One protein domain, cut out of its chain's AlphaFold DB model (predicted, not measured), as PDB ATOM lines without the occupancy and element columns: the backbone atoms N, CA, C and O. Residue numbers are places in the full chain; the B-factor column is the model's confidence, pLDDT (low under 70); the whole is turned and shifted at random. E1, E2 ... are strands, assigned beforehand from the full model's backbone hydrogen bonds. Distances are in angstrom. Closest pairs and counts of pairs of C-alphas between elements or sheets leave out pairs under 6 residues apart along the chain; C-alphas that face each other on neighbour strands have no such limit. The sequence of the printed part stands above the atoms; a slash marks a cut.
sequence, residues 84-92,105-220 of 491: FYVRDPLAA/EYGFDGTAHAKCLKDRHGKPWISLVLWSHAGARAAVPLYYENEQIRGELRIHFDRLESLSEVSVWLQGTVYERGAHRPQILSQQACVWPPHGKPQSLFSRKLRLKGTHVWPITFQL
ATOM      1  N   PHE A  84      -0.327  -6.885 113.520       59.22
ATOM      2  CA  PHE A  84      -1.717  -6.992 113.946       59.22
ATOM      3  C   PHE A  84      -2.163  -5.684 114.591       59.22
ATOM      4  O   PHE A  84      -1.512  -5.195 115.513       59.22
ATOM      5  N   TYR A  85      -3.305  -5.158 114.158       61.00
ATOM      6  CA  TYR A  85      -3.909  -3.974 114.754       61.00
ATOM      7  C   TYR A  85      -5.208  -4.367 115.463       61.00
ATOM      8  O   TYR A  85      -6.106  -4.964 114.874       61.00
ATOM      9  N   VAL A  86      -5.280  -4.079 116.767       49.72
ATOM     10  CA  VAL A  86      -6.425  -4.428 117.639       49.72
ATOM     11  C   VAL A  86      -7.633  -3.516 117.386       49.72
ATOM     12  O   VAL A  86      -8.780  -3.915 117.572       49.72
ATOM     13  N   ARG A  87      -7.373  -2.286 116.951       59.12
ATOM     14  CA  ARG A  87      -8.350  -1.384 116.329       59.12
ATOM     15  C   ARG A  87      -8.035  -1.333 114.841       59.12
ATOM     16  O   ARG A  87      -6.987  -1.841 114.446       59.12
ATOM     17  N   ASP A  88      -8.887  -0.717 114.024       42.19
ATOM     18  CA  ASP A  88      -8.429  -0.379 112.679       42.19
ATOM     19  C   ASP A  88      -7.083   0.354 112.812       42.19
ATOM     20  O   ASP A  88      -7.003   1.290 113.622       42.19
ATOM     21  N   PRO A  89      -6.007  -0.110 112.130       48.19
ATOM     22  CA  PRO A  89      -4.786   0.674 112.024       48.19
ATOM     23  C   PRO A  89      -5.259   2.054 111.640       48.19
ATOM     24  O   PRO A  89      -6.138   2.116 110.775       48.19
ATOM     25  N   LEU A  90      -4.758   3.094 112.330       47.53
ATOM     26  CA  LEU A  90      -5.118   4.493 112.078       47.53
ATOM     27  C   LEU A  90      -5.443   4.607 110.604       47.53
ATOM     28  O   LEU A  90      -4.517   4.390 109.815       47.53
ATOM     29  N   ALA A  91      -6.751   4.736 110.288       40.19
ATOM     30  CA  ALA A  91      -7.266   4.529 108.934       40.19
ATOM     31  C   ALA A  91      -6.261   5.203 108.036       40.19
ATOM     32  O   ALA A  91      -6.017   6.378 108.315       40.19
ATOM     33  N   ALA A  92      -5.577   4.454 107.150       41.75
ATOM     34  CA  ALA A  92      -4.486   5.014 106.355       41.75
ATOM     35  C   ALA A  92      -5.040   6.317 105.833       41.75
ATOM     36  O   ALA A  92      -6.050   6.242 105.126       41.75
ATOM     37  N   GLU A 105      12.003   6.749 105.612       56.69
ATOM     38  CA  GLU A 105      11.856   5.497 106.389       56.69
ATOM     39  C   GLU A 105      12.111   4.224 105.553       56.69
ATOM     40  O   GLU A 105      12.453   3.173 106.095       56.69
ATOM     41  N   TYR A 106      12.017   4.321 104.220       56.06
ATOM     42  CA  TYR A 106      12.256   3.198 103.299       56.06
ATOM     43  C   TYR A 106      13.245   3.501 102.162       56.06
ATOM     44  O   TYR A 106      13.527   2.601 101.362       56.06
ATOM     45  N   GLY A 107      13.781   4.727 102.100       64.56
ATOM     46  CA  GLY A 107      14.787   5.144 101.117       64.56
ATOM     47  C   GLY A 107      14.319   5.007  99.667       64.56
ATOM     48  O   GLY A 107      15.121   4.669  98.799       64.56
ATOM     49  N   PHE A 108      13.018   5.177  99.415       68.75
ATOM     50  CA  PHE A 108      12.422   5.009  98.091       68.75
ATOM     51  C   PHE A 108      11.532   6.206  97.754       68.75
ATOM     52  O   PHE A 108      10.448   6.353  98.323       68.75
ATOM     53  N   ASP A 109      11.966   7.016  96.786       73.75
ATOM     54  CA  ASP A 109      11.231   8.167  96.238       73.75
ATOM     55  C   ASP A 109      10.124   7.716  95.267       73.75
ATOM     56  O   ASP A 109      10.077   8.092  94.094       73.75
ATOM     57  N   GLY A 110       9.253   6.826  95.741       85.00
ATOM     58  CA  GLY A 110       8.222   6.193  94.930       85.00
ATOM     59  C   GLY A 110       6.825   6.762  95.125       85.00
ATOM     60  O   GLY A 110       6.422   7.163  96.218       85.00
ATOM     61  N   THR A 111       6.016   6.669  94.075       92.69
ATOM     62  CA  THR A 111       4.575   6.895  94.152       92.69
ATOM     63  C   THR A 111       3.867   5.616  94.590       92.69
ATOM     64  O   THR A 111       4.055   4.545  94.014       92.69
ATOM     65  N   ALA A 112       3.009   5.724  95.607       93.38
ATOM     66  CA  ALA A 112       2.144   4.628  96.036       93.38
ATOM     67  C   ALA A 112       0.891   4.534  95.146       93.38
ATOM     68  O   ALA A 112       0.119   5.491  95.033       93.38
ATOM     69  N   HIS A 113       0.660   3.356  94.570       94.31
ATOM     70  CA  HIS A 113      -0.521   3.017  93.779       94.31
ATOM     71  C   HIS A 113      -1.372   2.011  94.541       94.31
ATOM     72  O   HIS A 113      -0.897   0.935  94.898       94.31
ATOM     73  N   ALA A 114      -2.640   2.347  94.773       94.94
ATOM     74  CA  ALA A 114      -3.565   1.500  95.514       94.94
ATOM     75  C   ALA A 114      -4.708   1.009  94.621       94.94
ATOM     76  O   ALA A 114      -5.332   1.789  93.899       94.94
ATOM     77  N   LYS A 115      -5.024  -0.283  94.714       95.25
ATOM     78  CA  LYS A 115      -6.213  -0.882  94.102       95.25
ATOM     79  C   LYS A 115      -7.013  -1.624  95.160       95.25
ATOM     80  O   LYS A 115      -6.483  -2.498  95.842       95.25
ATOM     81  N   CYS A 116      -8.294  -1.287  95.276       95.56
ATOM     82  CA  CYS A 116      -9.167  -1.807  96.325       95.56
ATOM     83  C   CYS A 116     -10.329  -2.612  95.740       95.56
ATOM     84  O   CYS A 116     -10.971  -2.182  94.779       95.56
ATOM     85  N   LEU A 117     -10.637  -3.749  96.360       94.75
ATOM     86  CA  LEU A 117     -11.900  -4.458  96.192       94.75
ATOM     87  C   LEU A 117     -12.862  -3.990  97.282       94.75
ATOM     88  O   LEU A 117     -12.537  -4.008  98.471       94.75
ATOM     89  N   LYS A 118     -14.043  -3.548  96.851       95.38
ATOM     90  CA  LYS A 118     -15.112  -3.065  97.724       95.38
ATOM     91  C   LYS A 118     -16.128  -4.174  97.973       95.38
ATOM     92  O   LYS A 118     -16.325  -5.042  97.123       95.38
ATOM     93  N   ASP A 119     -16.726  -4.165  99.152       93.94
ATOM     94  CA  ASP A 119     -17.822  -5.051  99.518       93.94
ATOM     95  C   ASP A 119     -19.149  -4.579  98.884       93.94
ATOM     96  O   ASP A 119     -19.197  -3.636  98.088       93.94
ATOM     97  N   ARG A 120     -20.259  -5.228  99.257       95.31
ATOM     98  CA  ARG A 120     -21.610  -4.848  98.799       95.31
ATOM     99  C   ARG A 120     -22.063  -3.474  99.311       95.31
ATOM    100  O   ARG A 120     -23.001  -2.914  98.753       95.31
ATOM    101  N   HIS A 121     -21.421  -2.948 100.350       95.62
ATOM    102  CA  HIS A 121     -21.700  -1.648 100.957       95.62
ATOM    103  C   HIS A 121     -20.756  -0.546 100.446       95.62
ATOM    104  O   HIS A 121     -20.843   0.597 100.887       95.62
ATOM    105  N   GLY A 122     -19.858  -0.864  99.507       94.69
ATOM    106  CA  GLY A 122     -18.867   0.068  98.976       94.69
ATOM    107  C   GLY A 122     -17.638   0.275  99.871       94.69
ATOM    108  O   GLY A 122     -16.760   1.059  99.498       94.69
ATOM    109  N   LYS A 123     -17.528  -0.426 101.004       94.12
ATOM    110  CA  LYS A 123     -16.379  -0.381 101.913       94.12
ATOM    111  C   LYS A 123     -15.240  -1.254 101.360       94.12
ATOM    112  O   LYS A 123     -15.483  -2.394 100.961       94.12
ATOM    113  N   PRO A 124     -13.992  -0.760 101.288       92.56
ATOM    114  CA  PRO A 124     -12.862  -1.569 100.841       92.56
ATOM    115  C   PRO A 124     -12.550  -2.667 101.866       92.56
ATOM    116  O   PRO A 124     -12.321  -2.369 103.035       92.56
ATOM    117  N   TRP A 125     -12.510  -3.924 101.425       95.00
ATOM    118  CA  TRP A 125     -12.190  -5.072 102.288       95.00
ATOM    119  C   TRP A 125     -10.882  -5.767 101.889       95.00
ATOM    120  O   TRP A 125     -10.244  -6.380 102.735       95.00
ATOM    121  N   ILE A 126     -10.418  -5.607 100.642       96.56
ATOM    122  CA  ILE A 126      -9.053  -5.957 100.210       96.56
ATOM    123  C   ILE A 126      -8.446  -4.748  99.509       96.56
ATOM    124  O   ILE A 126      -9.082  -4.156  98.639       96.56
ATOM    125  N   SER A 127      -7.210  -4.392  99.847       97.00
ATOM    126  CA  SER A 127      -6.440  -3.357  99.157       97.00
ATOM    127  C   SER A 127      -5.025  -3.840  98.881       97.00
ATOM    128  O   SER A 127      -4.355  -4.337  99.779       97.00
ATOM    129  N   LEU A 128      -4.570  -3.671  97.645       96.50
ATOM    130  CA  LEU A 128      -3.186  -3.879  97.243       96.50
ATOM    131  C   LEU A 128      -2.547  -2.510  97.034       96.50
ATOM    132  O   LEU A 128      -3.041  -1.735  96.212       96.50
ATOM    133  N   VAL A 129      -1.481  -2.221  97.772       96.12
ATOM    134  CA  VAL A 129      -0.681  -1.004  97.610       96.12
ATOM    135  C   VAL A 129       0.682  -1.410  97.076       96.12
ATOM    136  O   VAL A 129       1.308  -2.307  97.631       96.12
ATOM    137  N   LEU A 130       1.127  -0.780  95.995       96.06
ATOM    138  CA  LEU A 130       2.443  -0.995  95.402       96.06
ATOM    139  C   LEU A 130       3.180   0.340  95.302       96.06
ATOM    140  O   LEU A 130       2.564   1.348  94.954       96.06
ATOM    141  N   TRP A 131       4.481   0.351  95.572       95.50
ATOM    142  CA  TRP A 131       5.328   1.533  95.396       95.50
ATOM    143  C   TRP A 131       6.064   1.432  94.069       95.50
ATOM    144  O   TRP A 131       6.683   0.408  93.818       95.50
ATOM    145  N   SER A 132       5.981   2.465  93.229       95.12
ATOM    146  CA  SER A 132       6.569   2.468  91.882       95.12
ATOM    147  C   SER A 132       7.238   3.803  91.544       95.12
ATOM    148  O   SER A 132       7.040   4.790  92.253       95.12
ATOM    149  N   HIS A 133       7.966   3.864  90.429       92.75
ATOM    150  CA  HIS A 133       8.616   5.083  89.931       92.75
ATOM    151  C   HIS A 133       7.708   6.004  89.099       92.75
ATOM    152  O   HIS A 133       8.176   6.990  88.527       92.75
ATOM    153  N   ALA A 134       6.414   5.703  88.972       91.94
ATOM    154  CA  ALA A 134       5.523   6.545  88.181       91.94
ATOM    155  C   ALA A 134       5.356   7.934  88.824       91.94
ATOM    156  O   ALA A 134       5.156   8.047  90.029       91.94
ATOM    157  N   GLY A 135       5.381   9.004  88.024       84.94
ATOM    158  CA  GLY A 135       5.312  10.375  88.551       84.94
ATOM    159  C   GLY A 135       3.949  10.776  89.130       84.94
ATOM    160  O   GLY A 135       3.875  11.643  89.993       84.94
ATOM    161  N   ALA A 136       2.856  10.150  88.682       87.12
ATOM    162  CA  ALA A 136       1.504  10.459  89.146       87.12
ATOM    163  C   ALA A 136       0.797   9.210  89.679       87.12
ATOM    164  O   ALA A 136       0.877   8.139  89.085       87.12
ATOM    165  N   ARG A 137      -0.002   9.356  90.743       81.81
ATOM    166  CA  ARG A 137      -0.778   8.242  91.332       81.81
ATOM    167  C   ARG A 137      -1.789   7.618  90.381       81.81
ATOM    168  O   ARG A 137      -2.067   6.425  90.471       81.81
ATOM    169  N   ALA A 138      -2.358   8.443  89.506       80.06
ATOM    170  CA  ALA A 138      -3.308   8.006  88.492       80.06
ATOM    171  C   ALA A 138      -2.623   7.297  87.310       80.06
ATOM    172  O   ALA A 138      -3.308   6.654  86.517       80.06
ATOM    173  N   ALA A 139      -1.297   7.417  87.180       87.94
ATOM    174  CA  ALA A 139      -0.552   6.719  86.147       87.94
ATOM    175  C   ALA A 139      -0.434   5.224  86.469       87.94
ATOM    176  O   ALA A 139      -0.579   4.782  87.613       87.94
ATOM    177  N   VAL A 140      -0.165   4.446  85.424       89.44
ATOM    178  CA  VAL A 140       0.166   3.027  85.553       89.44
ATOM    179  C   VAL A 140       1.478   2.905  86.342       89.44
ATOM    180  O   VAL A 140       2.405   3.660  86.043       89.44
ATOM    181  N   PRO A 141       1.572   1.990  87.328       94.06
ATOM    182  CA  PRO A 141       2.815   1.755  88.054       94.06
ATOM    183  C   PRO A 141       3.977   1.461  87.100       94.06
ATOM    184  O   PRO A 141       3.816   0.668  86.171       94.06
ATOM    185  N   LEU A 142       5.130   2.083  87.345       93.25
ATOM    186  CA  LEU A 142       6.336   1.935  86.529       93.25
ATOM    187  C   LEU A 142       7.433   1.259  87.349       93.25
ATOM    188  O   LEU A 142       7.748   1.722  88.445       93.25
ATOM    189  N   TYR A 143       8.010   0.202  86.786       93.62
ATOM    190  CA  TYR A 143       9.135  -0.535  87.351       93.62
ATOM    191  C   TYR A 143      10.182  -0.766  86.270       93.62
ATOM    192  O   TYR A 143       9.835  -0.893  85.092       93.62
ATOM    193  N   TYR A 144      11.434  -0.858  86.685       90.75
ATOM    194  CA  TYR A 144      12.570  -1.161  85.836       90.75
ATOM    195  C   TYR A 144      13.020  -2.616  86.001       90.75
ATOM    196  O   TYR A 144      12.671  -3.322  86.951       90.75
ATOM    197  N   GLU A 145      13.807  -3.079  85.041       87.00
ATOM    198  CA  GLU A 145      14.508  -4.359  85.112       87.00
ATOM    199  C   GLU A 145      15.387  -4.440  86.365       87.00
ATOM    200  O   GLU A 145      15.919  -3.432  86.833       87.00
ATOM    201  N   ASN A 146      15.525  -5.643  86.935       90.31
ATOM    202  CA  ASN A 146      16.188  -5.875  88.228       90.31
ATOM    203  C   ASN A 146      15.597  -5.137  89.438       90.31
ATOM    204  O   ASN A 146      16.161  -5.212  90.536       90.31
ATOM    205  N   GLU A 147      14.478  -4.433  89.297       92.62
ATOM    206  CA  GLU A 147      13.905  -3.705  90.417       92.62
ATOM    207  C   GLU A 147      13.144  -4.640  91.362       92.62
ATOM    208  O   GLU A 147      12.499  -5.619  90.969       92.62
ATOM    209  N   GLN A 148      13.201  -4.322  92.651       94.56
ATOM    210  CA  GLN A 148      12.377  -4.982  93.644       94.56
ATOM    211  C   GLN A 148      11.016  -4.283  93.723       94.56
ATOM    212  O   GLN A 148      10.904  -3.196  94.286       94.56
ATOM    213  N   ILE A 149       9.957  -4.938  93.248       95.62
ATOM    214  CA  ILE A 149       8.589  -4.466  93.464       95.62
ATOM    215  C   ILE A 149       8.260  -4.634  94.940       95.62
ATOM    216  O   ILE A 149       8.214  -5.756  95.456       95.62
ATOM    217  N   ARG A 150       7.986  -3.523  95.617       95.38
ATOM    218  CA  ARG A 150       7.549  -3.505  97.013       95.38
ATOM    219  C   ARG A 150       6.067  -3.169  97.081       95.38
ATOM    220  O   ARG A 150       5.560  -2.353  96.311       95.38
ATOM    221  N   GLY A 151       5.377  -3.773  98.036       95.31
ATOM    222  CA  GLY A 151       3.975  -3.488  98.282       95.31
ATOM    223  C   GLY A 151       3.497  -3.968  99.639       95.31
ATOM    224  O   GLY A 151       4.237  -4.553 100.431       95.31
ATOM    225  N   GLU A 152       2.215  -3.772  99.881       96.12
ATOM    226  CA  GLU A 152       1.503  -4.339 101.011       96.12
ATOM    227  C   GLU A 152       0.104  -4.785 100.581       96.12
ATOM    228  O   GLU A 152      -0.594  -4.122  99.806       96.12
ATOM    229  N   LEU A 153      -0.309  -5.935 101.101       96.75
ATOM    230  CA  LEU A 153      -1.673  -6.424 101.008       96.75
ATOM    231  C   LEU A 153      -2.389  -6.101 102.315       96.75
ATOM    232  O   LEU A 153      -1.950  -6.515 103.386       96.75
ATOM    233  N   ARG A 154      -3.515  -5.401 102.220       96.06
ATOM    234  CA  ARG A 154      -4.378  -5.064 103.351       96.06
ATOM    235  C   ARG A 154      -5.697  -5.800 103.202       96.06
ATOM    236  O   ARG A 154      -6.350  -5.661 102.171       96.06
ATOM    237  N   ILE A 155      -6.106  -6.555 104.215       95.88
ATOM    238  CA  ILE A 155      -7.420  -7.206 104.246       95.88
ATOM    239  C   ILE A 155      -8.139  -6.808 105.528       95.88
ATOM    240  O   ILE A 155      -7.577  -6.926 106.613       95.88
ATOM    241  N   HIS A 156      -9.374  -6.336 105.397       95.31
ATOM    242  CA  HIS A 156     -10.243  -5.959 106.499       95.31
ATOM    243  C   HIS A 156     -11.384  -6.965 106.641       95.31
ATOM    244  O   HIS A 156     -12.168  -7.159 105.713       95.31
ATOM    245  N   PHE A 157     -11.492  -7.568 107.822       94.81
ATOM    246  CA  PHE A 157     -12.574  -8.475 108.186       94.81
ATOM    247  C   PHE A 157     -13.489  -7.819 109.221       94.81
ATOM    248  O   PHE A 157     -13.125  -7.700 110.396       94.81
ATOM    249  N   ASP A 158     -14.706  -7.450 108.814       93.56
ATOM    250  CA  ASP A 158     -15.728  -6.921 109.732       93.56
ATOM    251  C   ASP A 158     -16.150  -7.971 110.777       93.56
ATOM    252  O   ASP A 158     -16.493  -7.664 111.924       93.56
ATOM    253  N   ARG A 159     -16.127  -9.245 110.371       95.06
ATOM    254  CA  ARG A 159     -16.520 -10.401 111.179       95.06
ATOM    255  C   ARG A 159     -15.356 -11.362 111.340       95.06
ATOM    256  O   ARG A 159     -14.354 -11.291 110.648       95.06
ATOM    257  N   LEU A 160     -15.503 -12.267 112.296       94.44
ATOM    258  CA  LEU A 160     -14.507 -13.285 112.576       94.44
ATOM    259  C   LEU A 160     -14.541 -14.374 111.484       94.44
ATOM    260  O   LEU A 160     -15.411 -15.246 111.512       94.44
ATOM    261  N   GLU A 161     -13.594 -14.338 110.547       93.19
ATOM    262  CA  GLU A 161     -13.534 -15.226 109.377       93.19
ATOM    263  C   GLU A 161     -12.314 -16.148 109.409       93.19
ATOM    264  O   GLU A 161     -11.281 -15.815 109.981       93.19
ATOM    265  N   SER A 162     -12.417 -17.342 108.820       90.88
ATOM    266  CA  SER A 162     -11.284 -18.270 108.706       90.88
ATOM    267  C   SER A 162     -10.701 -18.235 107.298       90.88
ATOM    268  O   SER A 162     -11.413 -18.569 106.352       90.88
ATOM    269  N   LEU A 163      -9.410 -17.921 107.175       89.12
ATOM    270  CA  LEU A 163      -8.675 -17.986 105.909       89.12
ATOM    271  C   LEU A 163      -7.835 -19.260 105.824       89.12
ATOM    272  O   LEU A 163      -7.088 -19.581 106.752       89.12
ATOM    273  N   SER A 164      -7.930 -19.958 104.692       87.38
ATOM    274  CA  SER A 164      -7.061 -21.094 104.375       87.38
ATOM    275  C   SER A 164      -5.717 -20.639 103.818       87.38
ATOM    276  O   SER A 164      -4.680 -21.083 104.298       87.38
ATOM    277  N   GLU A 165      -5.745 -19.745 102.830       90.19
ATOM    278  CA  GLU A 165      -4.568 -19.268 102.112       90.19
ATOM    279  C   GLU A 165      -4.808 -17.846 101.603       90.19
ATOM    280  O   GLU A 165      -5.914 -17.506 101.181       90.19
ATOM    281  N   VAL A 166      -3.761 -17.030 101.630       92.88
ATOM    282  CA  VAL A 166      -3.693 -15.755 100.926       92.88
ATOM    283  C   VAL A 166      -2.365 -15.734 100.178       92.88
ATOM    284  O   VAL A 166      -1.297 -15.822 100.787       92.88
ATOM    285  N   SER A 167      -2.427 -15.615  98.856       94.62
ATOM    286  CA  SER A 167      -1.250 -15.478  98.005       94.62
ATOM    287  C   SER A 167      -1.422 -14.338  97.004       94.62
ATOM    288  O   SER A 167      -2.521 -14.059  96.525       94.62
ATOM    289  N   VAL A 168      -0.321 -13.644  96.729       95.12
ATOM    290  CA  VAL A 168      -0.235 -12.556  95.752       95.12
ATOM    291  C   VAL A 168       0.607 -13.043  94.585       95.12
ATOM    292  O   VAL A 168       1.671 -13.624  94.790       95.12
ATOM    293  N   TRP A 169       0.128 -12.811  93.369       95.38
ATOM    294  CA  TRP A 169       0.790 -13.251  92.148       95.38
ATOM    295  C   TRP A 169       1.242 -12.043  91.337       95.38
ATOM    296  O   TRP A 169       0.451 -11.134  91.082       95.38
ATOM    297  N   LEU A 170       2.500 -12.059  90.908       94.69
ATOM    298  CA  LEU A 170       3.026 -11.167  89.886       94.69
ATOM    299  C   LEU A 170       3.052 -11.937  88.568       94.69
ATOM    300  O   LEU A 170       3.798 -12.909  88.422       94.69
ATOM    301  N   GLN A 171       2.210 -11.512  87.630       92.81
ATOM    302  CA  GLN A 171       2.075 -12.148  86.327       92.81
ATOM    303  C   GLN A 171       2.415 -11.154  85.221       92.81
ATOM    304  O   GLN A 171       1.832 -10.073  85.155       92.81
ATOM    305  N   GLY A 172       3.339 -11.535  84.348       89.12
ATOM    306  CA  GLY A 172       3.591 -10.857  83.080       89.12
ATOM    307  C   GLY A 172       2.950 -11.668  81.967       89.12
ATOM    308  O   GLY A 172       3.186 -12.870  81.876       89.12
ATOM    309  N   THR A 173       2.130 -11.031  81.138       82.56
ATOM    310  CA  THR A 173       1.465 -11.677  79.999       82.56
ATOM    311  C   THR A 173       1.601 -10.823  78.757       82.56
ATOM    312  O   THR A 173       1.387  -9.611  78.829       82.56
ATOM    313  N   VAL A 174       1.853 -11.451  77.613       76.50
ATOM    314  CA  VAL A 174       1.841 -10.757  76.321       76.50
ATOM    315  C   VAL A 174       0.415 -10.767  75.772       76.50
ATOM    316  O   VAL A 174      -0.248 -11.806  75.726       76.50
ATOM    317  N   TYR A 175      -0.092  -9.592  75.399       70.25
ATOM    318  CA  TYR A 175      -1.405  -9.462  74.774       70.25
ATOM    319  C   TYR A 175      -1.278  -9.623  73.258       70.25
ATOM    320  O   TYR A 175      -0.856  -8.694  72.574       70.25
ATOM    321  N   GLU A 176      -1.707 -10.770  72.731       64.31
ATOM    322  CA  GLU A 176      -1.910 -10.970  71.294       64.31
ATOM    323  C   GLU A 176      -3.405 -10.877  70.941       64.31
ATOM    324  O   GLU A 176      -4.286 -11.262  71.719       64.31
ATOM    325  N   ARG A 177      -3.729 -10.326  69.763       54.38
ATOM    326  CA  ARG A 177      -5.115 -10.275  69.276       54.38
ATOM    327  C   ARG A 177      -5.584 -11.683  68.892       54.38
ATOM    328  O   ARG A 177      -5.372 -12.112  67.768       54.38
ATOM    329  N   GLY A 178      -6.319 -12.345  69.785       54.81
ATOM    330  CA  GLY A 178      -7.262 -13.407  69.403       54.81
ATOM    331  C   GLY A 178      -6.917 -14.849  69.788       54.81
ATOM    332  O   GLY A 178      -7.746 -15.719  69.542       54.81
ATOM    333  N   ALA A 179      -5.789 -15.127  70.443       51.00
ATOM    334  CA  ALA A 179      -5.504 -16.451  71.007       51.00
ATOM    335  C   ALA A 179      -4.718 -16.349  72.327       51.00
ATOM    336  O   ALA A 179      -4.309 -15.259  72.716       51.00
ATOM    337  N   HIS A 180      -4.643 -17.473  73.054       54.03
ATOM    338  CA  HIS A 180      -4.134 -17.648  74.426       54.03
ATOM    339  C   HIS A 180      -3.022 -16.672  74.844       54.03
ATOM    340  O   HIS A 180      -2.060 -16.492  74.117       54.03
ATOM    341  N   ARG A 181      -3.137 -16.088  76.047       68.62
ATOM    342  CA  ARG A 181      -2.158 -15.142  76.610       68.62
ATOM    343  C   ARG A 181      -0.968 -15.914  77.193       68.62
ATOM    344  O   ARG A 181      -1.136 -16.463  78.288       68.62
ATOM    345  N   PRO A 182       0.195 -15.993  76.518       65.19
ATOM    346  CA  PRO A 182       1.361 -16.624  77.114       65.19
ATOM    347  C   PRO A 182       1.797 -15.809  78.333       65.19
ATOM    348  O   PRO A 182       1.808 -14.570  78.321       65.19
ATOM    349  N   GLN A 183       2.085 -16.522  79.416       75.12
ATOM    350  CA  GLN A 183       2.546 -15.941  80.666       75.12
ATOM    351  C   GLN A 183       4.079 -15.995  80.690       75.12
ATOM    352  O   GLN A 183       4.647 -17.071  80.841       75.12
ATOM    353  N   ILE A 184       4.716 -14.831  80.557       78.31
ATOM    354  CA  ILE A 184       6.180 -14.658  80.469       78.31
ATOM    355  C   ILE A 184       6.838 -14.494  81.847       78.31
ATOM    356  O   ILE A 184       8.034 -14.685  82.023       78.31
ATOM    357  N   LEU A 185       6.046 -14.128  82.857       85.94
ATOM    358  CA  LEU A 185       6.501 -13.972  84.235       85.94
ATOM    359  C   LEU A 185       5.443 -14.549  85.172       85.94
ATOM    360  O   LEU A 185       4.259 -14.226  85.061       85.94
ATOM    361  N   SER A 186       5.864 -15.400  86.103       91.31
ATOM    362  CA  SER A 186       5.004 -15.942  87.152       91.31
ATOM    363  C   SER A 186       5.771 -16.012  88.461       91.31
ATOM    364  O   SER A 186       6.595 -16.902  88.654       91.31
ATOM    365  N   GLN A 187       5.494 -15.085  89.371       93.25
ATOM    366  CA  GLN A 187       5.996 -15.147  90.741       93.25
ATOM    367  C   GLN A 187       4.825 -15.180  91.715       93.25
ATOM    368  O   GLN A 187       3.812 -14.514  91.505       93.25
ATOM    369  N   GLN A 188       4.968 -15.946  92.792       94.25
ATOM    370  CA  GLN A 188       3.952 -16.088  93.828       94.25
ATOM    371  C   GLN A 188       4.562 -15.763  95.192       94.25
ATOM    372  O   GLN A 188       5.577 -16.334  95.583       94.25
ATOM    373  N   ALA A 189       3.904 -14.878  95.934       91.06
ATOM    374  CA  ALA A 189       4.182 -14.604  97.334       91.06
ATOM    375  C   ALA A 189       3.019 -15.138  98.179       91.06
ATOM    376  O   ALA A 189       1.931 -14.561  98.198       91.06
ATOM    377  N   CYS A 190       3.232 -16.257  98.873       91.69
ATOM    378  CA  CYS A 190       2.275 -16.755  99.860       91.69
ATOM    379  C   CYS A 190       2.414 -15.939 101.151       91.69
ATOM    380  O   CYS A 190       3.418 -16.049 101.858       91.69
ATOM    381  N   VAL A 191       1.421 -15.095 101.440       90.94
ATOM    382  CA  VAL A 191       1.414 -14.233 102.634       90.94
ATOM    383  C   VAL A 191       0.733 -14.914 103.824       90.94
ATOM    384  O   VAL A 191       1.020 -14.591 104.977       90.94
ATOM    385  N   TRP A 192      -0.134 -15.897 103.560       89.00
ATOM    386  CA  TRP A 192      -0.786 -16.711 104.581       89.00
ATOM    387  C   TRP A 192      -1.073 -18.136 104.076       89.00
ATOM    388  O   TRP A 192      -1.636 -18.266 102.992       89.00
ATOM    389  N   PRO A 193      -0.798 -19.198 104.858       85.94
ATOM    390  CA  PRO A 193       0.009 -19.196 106.077       85.94
ATOM    391  C   PRO A 193       1.485 -18.903 105.743       85.94
ATOM    392  O   PRO A 193       1.936 -19.231 104.648       85.94
ATOM    393  N   PRO A 194       2.266 -18.308 106.663       66.94
ATOM    394  CA  PRO A 194       3.671 -17.999 106.401       66.94
ATOM    395  C   PRO A 194       4.432 -19.267 105.990       66.94
ATOM    396  O   PRO A 194       4.420 -20.273 106.711       66.94
ATOM    397  N   HIS A 195       5.068 -19.222 104.815       61.88
ATOM    398  CA  HIS A 195       5.772 -20.359 104.221       61.88
ATOM    399  C   HIS A 195       6.756 -21.012 105.209       61.88
ATOM    400  O   HIS A 195       7.514 -20.344 105.910       61.88
ATOM    401  N   GLY A 196       6.774 -22.350 105.234       62.16
ATOM    402  CA  GLY A 196       7.816 -23.128 105.917       62.16
ATOM    403  C   GLY A 196       7.471 -23.666 107.306       62.16
ATOM    404  O   GLY A 196       8.317 -24.318 107.918       62.16
ATOM    405  N   LYS A 197       6.246 -23.470 107.809       57.44
ATOM    406  CA  LYS A 197       5.763 -24.208 108.987       57.44
ATOM    407  C   LYS A 197       4.852 -25.353 108.532       57.44
ATOM    408  O   LYS A 197       3.915 -25.095 107.777       57.44
ATOM    409  N   PRO A 198       5.118 -26.613 108.935       57.00
ATOM    410  CA  PRO A 198       4.288 -27.742 108.541       57.00
ATOM    411  C   PRO A 198       2.839 -27.478 108.950       57.00
ATOM    412  O   PRO A 198       2.559 -27.087 110.087       57.00
ATOM    413  N   GLN A 199       1.931 -27.708 108.001       56.00
ATOM    414  CA  GLN A 199       0.480 -27.512 108.106       56.00
ATOM    415  C   GLN A 199      -0.128 -28.117 109.388       56.00
ATOM    416  O   GLN A 199      -1.168 -27.660 109.855       56.00
ATOM    417  N   SER A 200       0.537 -29.106 109.995       58.09
ATOM    418  CA  SER A 200       0.069 -29.795 111.198       58.09
ATOM    419  C   SER A 200      -0.082 -28.884 112.424       58.09
ATOM    420  O   SER A 200      -1.013 -29.094 113.199       58.09
ATOM    421  N   LEU A 201       0.745 -27.839 112.579       56.59
ATOM    422  CA  LEU A 201       0.663 -26.918 113.729       56.59
ATOM    423  C   LEU A 201      -0.291 -25.731 113.514       56.59
ATOM    424  O   LEU A 201      -0.722 -25.115 114.486       56.59
ATOM    425  N   PHE A 202      -0.667 -25.441 112.264       57.31
ATOM    426  CA  PHE A 202      -1.642 -24.399 111.901       57.31
ATOM    427  C   PHE A 202      -2.999 -24.972 111.464       57.31
ATOM    428  O   PHE A 202      -3.845 -24.249 110.948       57.31
ATOM    429  N   SER A 203      -3.252 -26.258 111.727       54.81
ATOM    430  CA  SER A 203      -4.541 -26.923 111.473       54.81
ATOM    431  C   SER A 203      -5.719 -26.311 112.248       54.81
ATOM    432  O   SER A 203      -6.884 -26.547 111.917       54.81
ATOM    433  N   ARG A 204      -5.448 -25.468 113.252       60.28
ATOM    434  CA  ARG A 204      -6.469 -24.613 113.857       60.28
ATOM    435  C   ARG A 204      -6.757 -23.465 112.897       60.28
ATOM    436  O   ARG A 204      -5.952 -22.546 112.805       60.28
ATOM    437  N   LYS A 205      -7.911 -23.533 112.217       69.31
ATOM    438  CA  LYS A 205      -8.517 -22.448 111.421       69.31
ATOM    439  C   LYS A 205      -8.351 -21.123 112.163       69.31
ATOM    440  O   LYS A 205      -9.123 -20.832 113.078       69.31
ATOM    441  N   LEU A 206      -7.314 -20.363 111.820       77.19
ATOM    442  CA  LEU A 206      -7.029 -19.114 112.501       77.19
ATOM    443  C   LEU A 206      -8.123 -18.149 112.077       77.19
ATOM    444  O   LEU A 206      -8.347 -17.930 110.885       77.19
ATOM    445  N   ARG A 207      -8.876 -17.678 113.063       88.12
ATOM    446  CA  ARG A 207      -9.995 -16.791 112.811       88.12
ATOM    447  C   ARG A 207      -9.489 -15.362 112.923       88.12
ATOM    448  O   ARG A 207      -8.999 -14.965 113.976       88.12
ATOM    449  N   LEU A 208      -9.561 -14.639 111.821       89.88
ATOM    450  CA  LEU A 208      -9.071 -13.282 111.659       89.88
ATOM    451  C   LEU A 208     -10.248 -12.311 111.797       89.88
ATOM    452  O   LEU A 208     -11.371 -12.622 111.403       89.88
ATOM    453  N   LYS A 209     -10.003 -11.165 112.428       93.50
ATOM    454  CA  LYS A 209     -10.960 -10.067 112.592       93.50
ATOM    455  C   LYS A 209     -10.168  -8.765 112.615       93.50
ATOM    456  O   LYS A 209      -9.113  -8.713 113.243       93.50
ATOM    457  N   GLY A 210     -10.720  -7.716 112.014       94.81
ATOM    458  CA  GLY A 210     -10.071  -6.415 111.900       94.81
ATOM    459  C   GLY A 210      -9.209  -6.321 110.646       94.81
ATOM    460  O   GLY A 210      -9.380  -7.090 109.699       94.81
ATOM    461  N   THR A 211      -8.304  -5.348 110.628       94.94
ATOM    462  CA  THR A 211      -7.429  -5.100 109.480       94.94
ATOM    463  C   THR A 211      -6.085  -5.790 109.665       94.94
ATOM    464  O   THR A 211      -5.401  -5.609 110.672       94.94
ATOM    465  N   HIS A 212      -5.684  -6.538 108.647       93.06
ATOM    466  CA  HIS A 212      -4.411  -7.233 108.570       93.06
ATOM    467  C   HIS A 212      -3.594  -6.682 107.410       93.06
ATOM    468  O   HIS A 212      -4.131  -6.474 106.321       93.06
ATOM    469  N   VAL A 213      -2.304  -6.451 107.654       94.38
ATOM    470  CA  VAL A 213      -1.370  -5.891 106.676       94.38
ATOM    471  C   VAL A 213      -0.190  -6.842 106.515       94.38
ATOM    472  O   VAL A 213       0.474  -7.187 107.495       94.38
ATOM    473  N   TRP A 214       0.068  -7.262 105.278       94.12
ATOM    474  CA  TRP A 214       1.199  -8.114 104.921       94.12
ATOM    475  C   TRP A 214       2.108  -7.394 103.928       94.12
ATOM    476  O   TRP A 214       1.638  -7.055 102.839       94.12
ATOM    477  N   PRO A 215       3.397  -7.187 104.247       94.88
ATOM    478  CA  PRO A 215       4.348  -6.692 103.265       94.88
ATOM    479  C   PRO A 215       4.565  -7.751 102.180       94.88
ATOM    480  O   PRO A 215       4.632  -8.949 102.464       94.88
ATOM    481  N   ILE A 216       4.692  -7.302 100.937       95.50
ATOM    482  CA  ILE A 216       5.014  -8.141  99.785       95.50
ATOM    483  C   ILE A 216       6.212  -7.560  99.048       95.50
ATOM    484  O   ILE A 216       6.374  -6.345  98.929       95.50
ATOM    485  N   THR A 217       7.054  -8.454  98.545       94.88
ATOM    486  CA  THR A 217       8.219  -8.095  97.743       94.88
ATOM    487  C   THR A 217       8.372  -9.094  96.609       94.88
ATOM    488  O   THR A 217       8.407 -10.298  96.869       94.88
ATOM    489  N   PHE A 218       8.512  -8.602  95.386       96.25
ATOM    490  CA  PHE A 218       8.884  -9.395  94.219       96.25
ATOM    491  C   PHE A 218      10.187  -8.857  93.649       96.25
ATOM    492  O   PHE A 218      10.436  -7.658  93.708       96.25
ATOM    493  N   GLN A 219      11.018  -9.739  93.110       95.12
ATOM    494  CA  GLN A 219      12.260  -9.347  92.457       95.12
ATOM    495  C   GLN A 219      12.057  -9.481  90.955       95.12
ATOM    496  O   GLN A 219      11.873 -10.601  90.475       95.12
ATOM    497  N   LEU A 220      12.066  -8.373  90.213       92.44
ATOM    498  CA  LEU A 220      12.040  -8.460  88.759       92.44
ATOM    499  C   LEU A 220      13.368  -9.047  88.266       92.44
ATOM    500  O   LEU A 220      14.425  -8.700  88.805       92.44
TER     501      LEU A 220
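What this domain is: This is residues 84 to 92 and 105 to 220 of the 491 residues of an uncharacterized protein of Dacryopinax primogenitus (strain DJM 731) (UniProt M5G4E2). A twisted sheet, E1 E2 E3 E6, faces the hairpin E4 and E5 in a crossed-strand sandwich. The 125 printed residues include six named strands, successively E1 to E6, and no named helix: all strand, antiparallel. It is only just loose, close to compact: radius of gyration of the C-alphas 16.8 A, spans 44 by 34 by 33 A.

How they stand to each other: E1, residues 111 to 118, E2, 124 to 132, and E3, 148 to 162, form a meander of antiparallel neighbours; N 113 and O 130 are 2.8 A apart. E6, 207 to 219, neighbours E3: N 153 and O 214, 2.8 A. E4, 166 to 173, neighbours E5, 183 to 192: N 168 and O 189, 2.8 A. The closest C-alphas of E5 and E6, 191 and 214, are 6.5 A apart.

Where its parts are: E3, 31.0 A long, bends at residue 159. C-alpha 111 is at (4.575, 6.895, 94.152), C-alpha 219 at (12.260, -9.347, 92.457).

The domain as a whole: Residues 93 to 104 are cut out, a 16.3 A gap. Links E2 to E3 and E5 to E6 are long; 32 residues have pLDDT under 70.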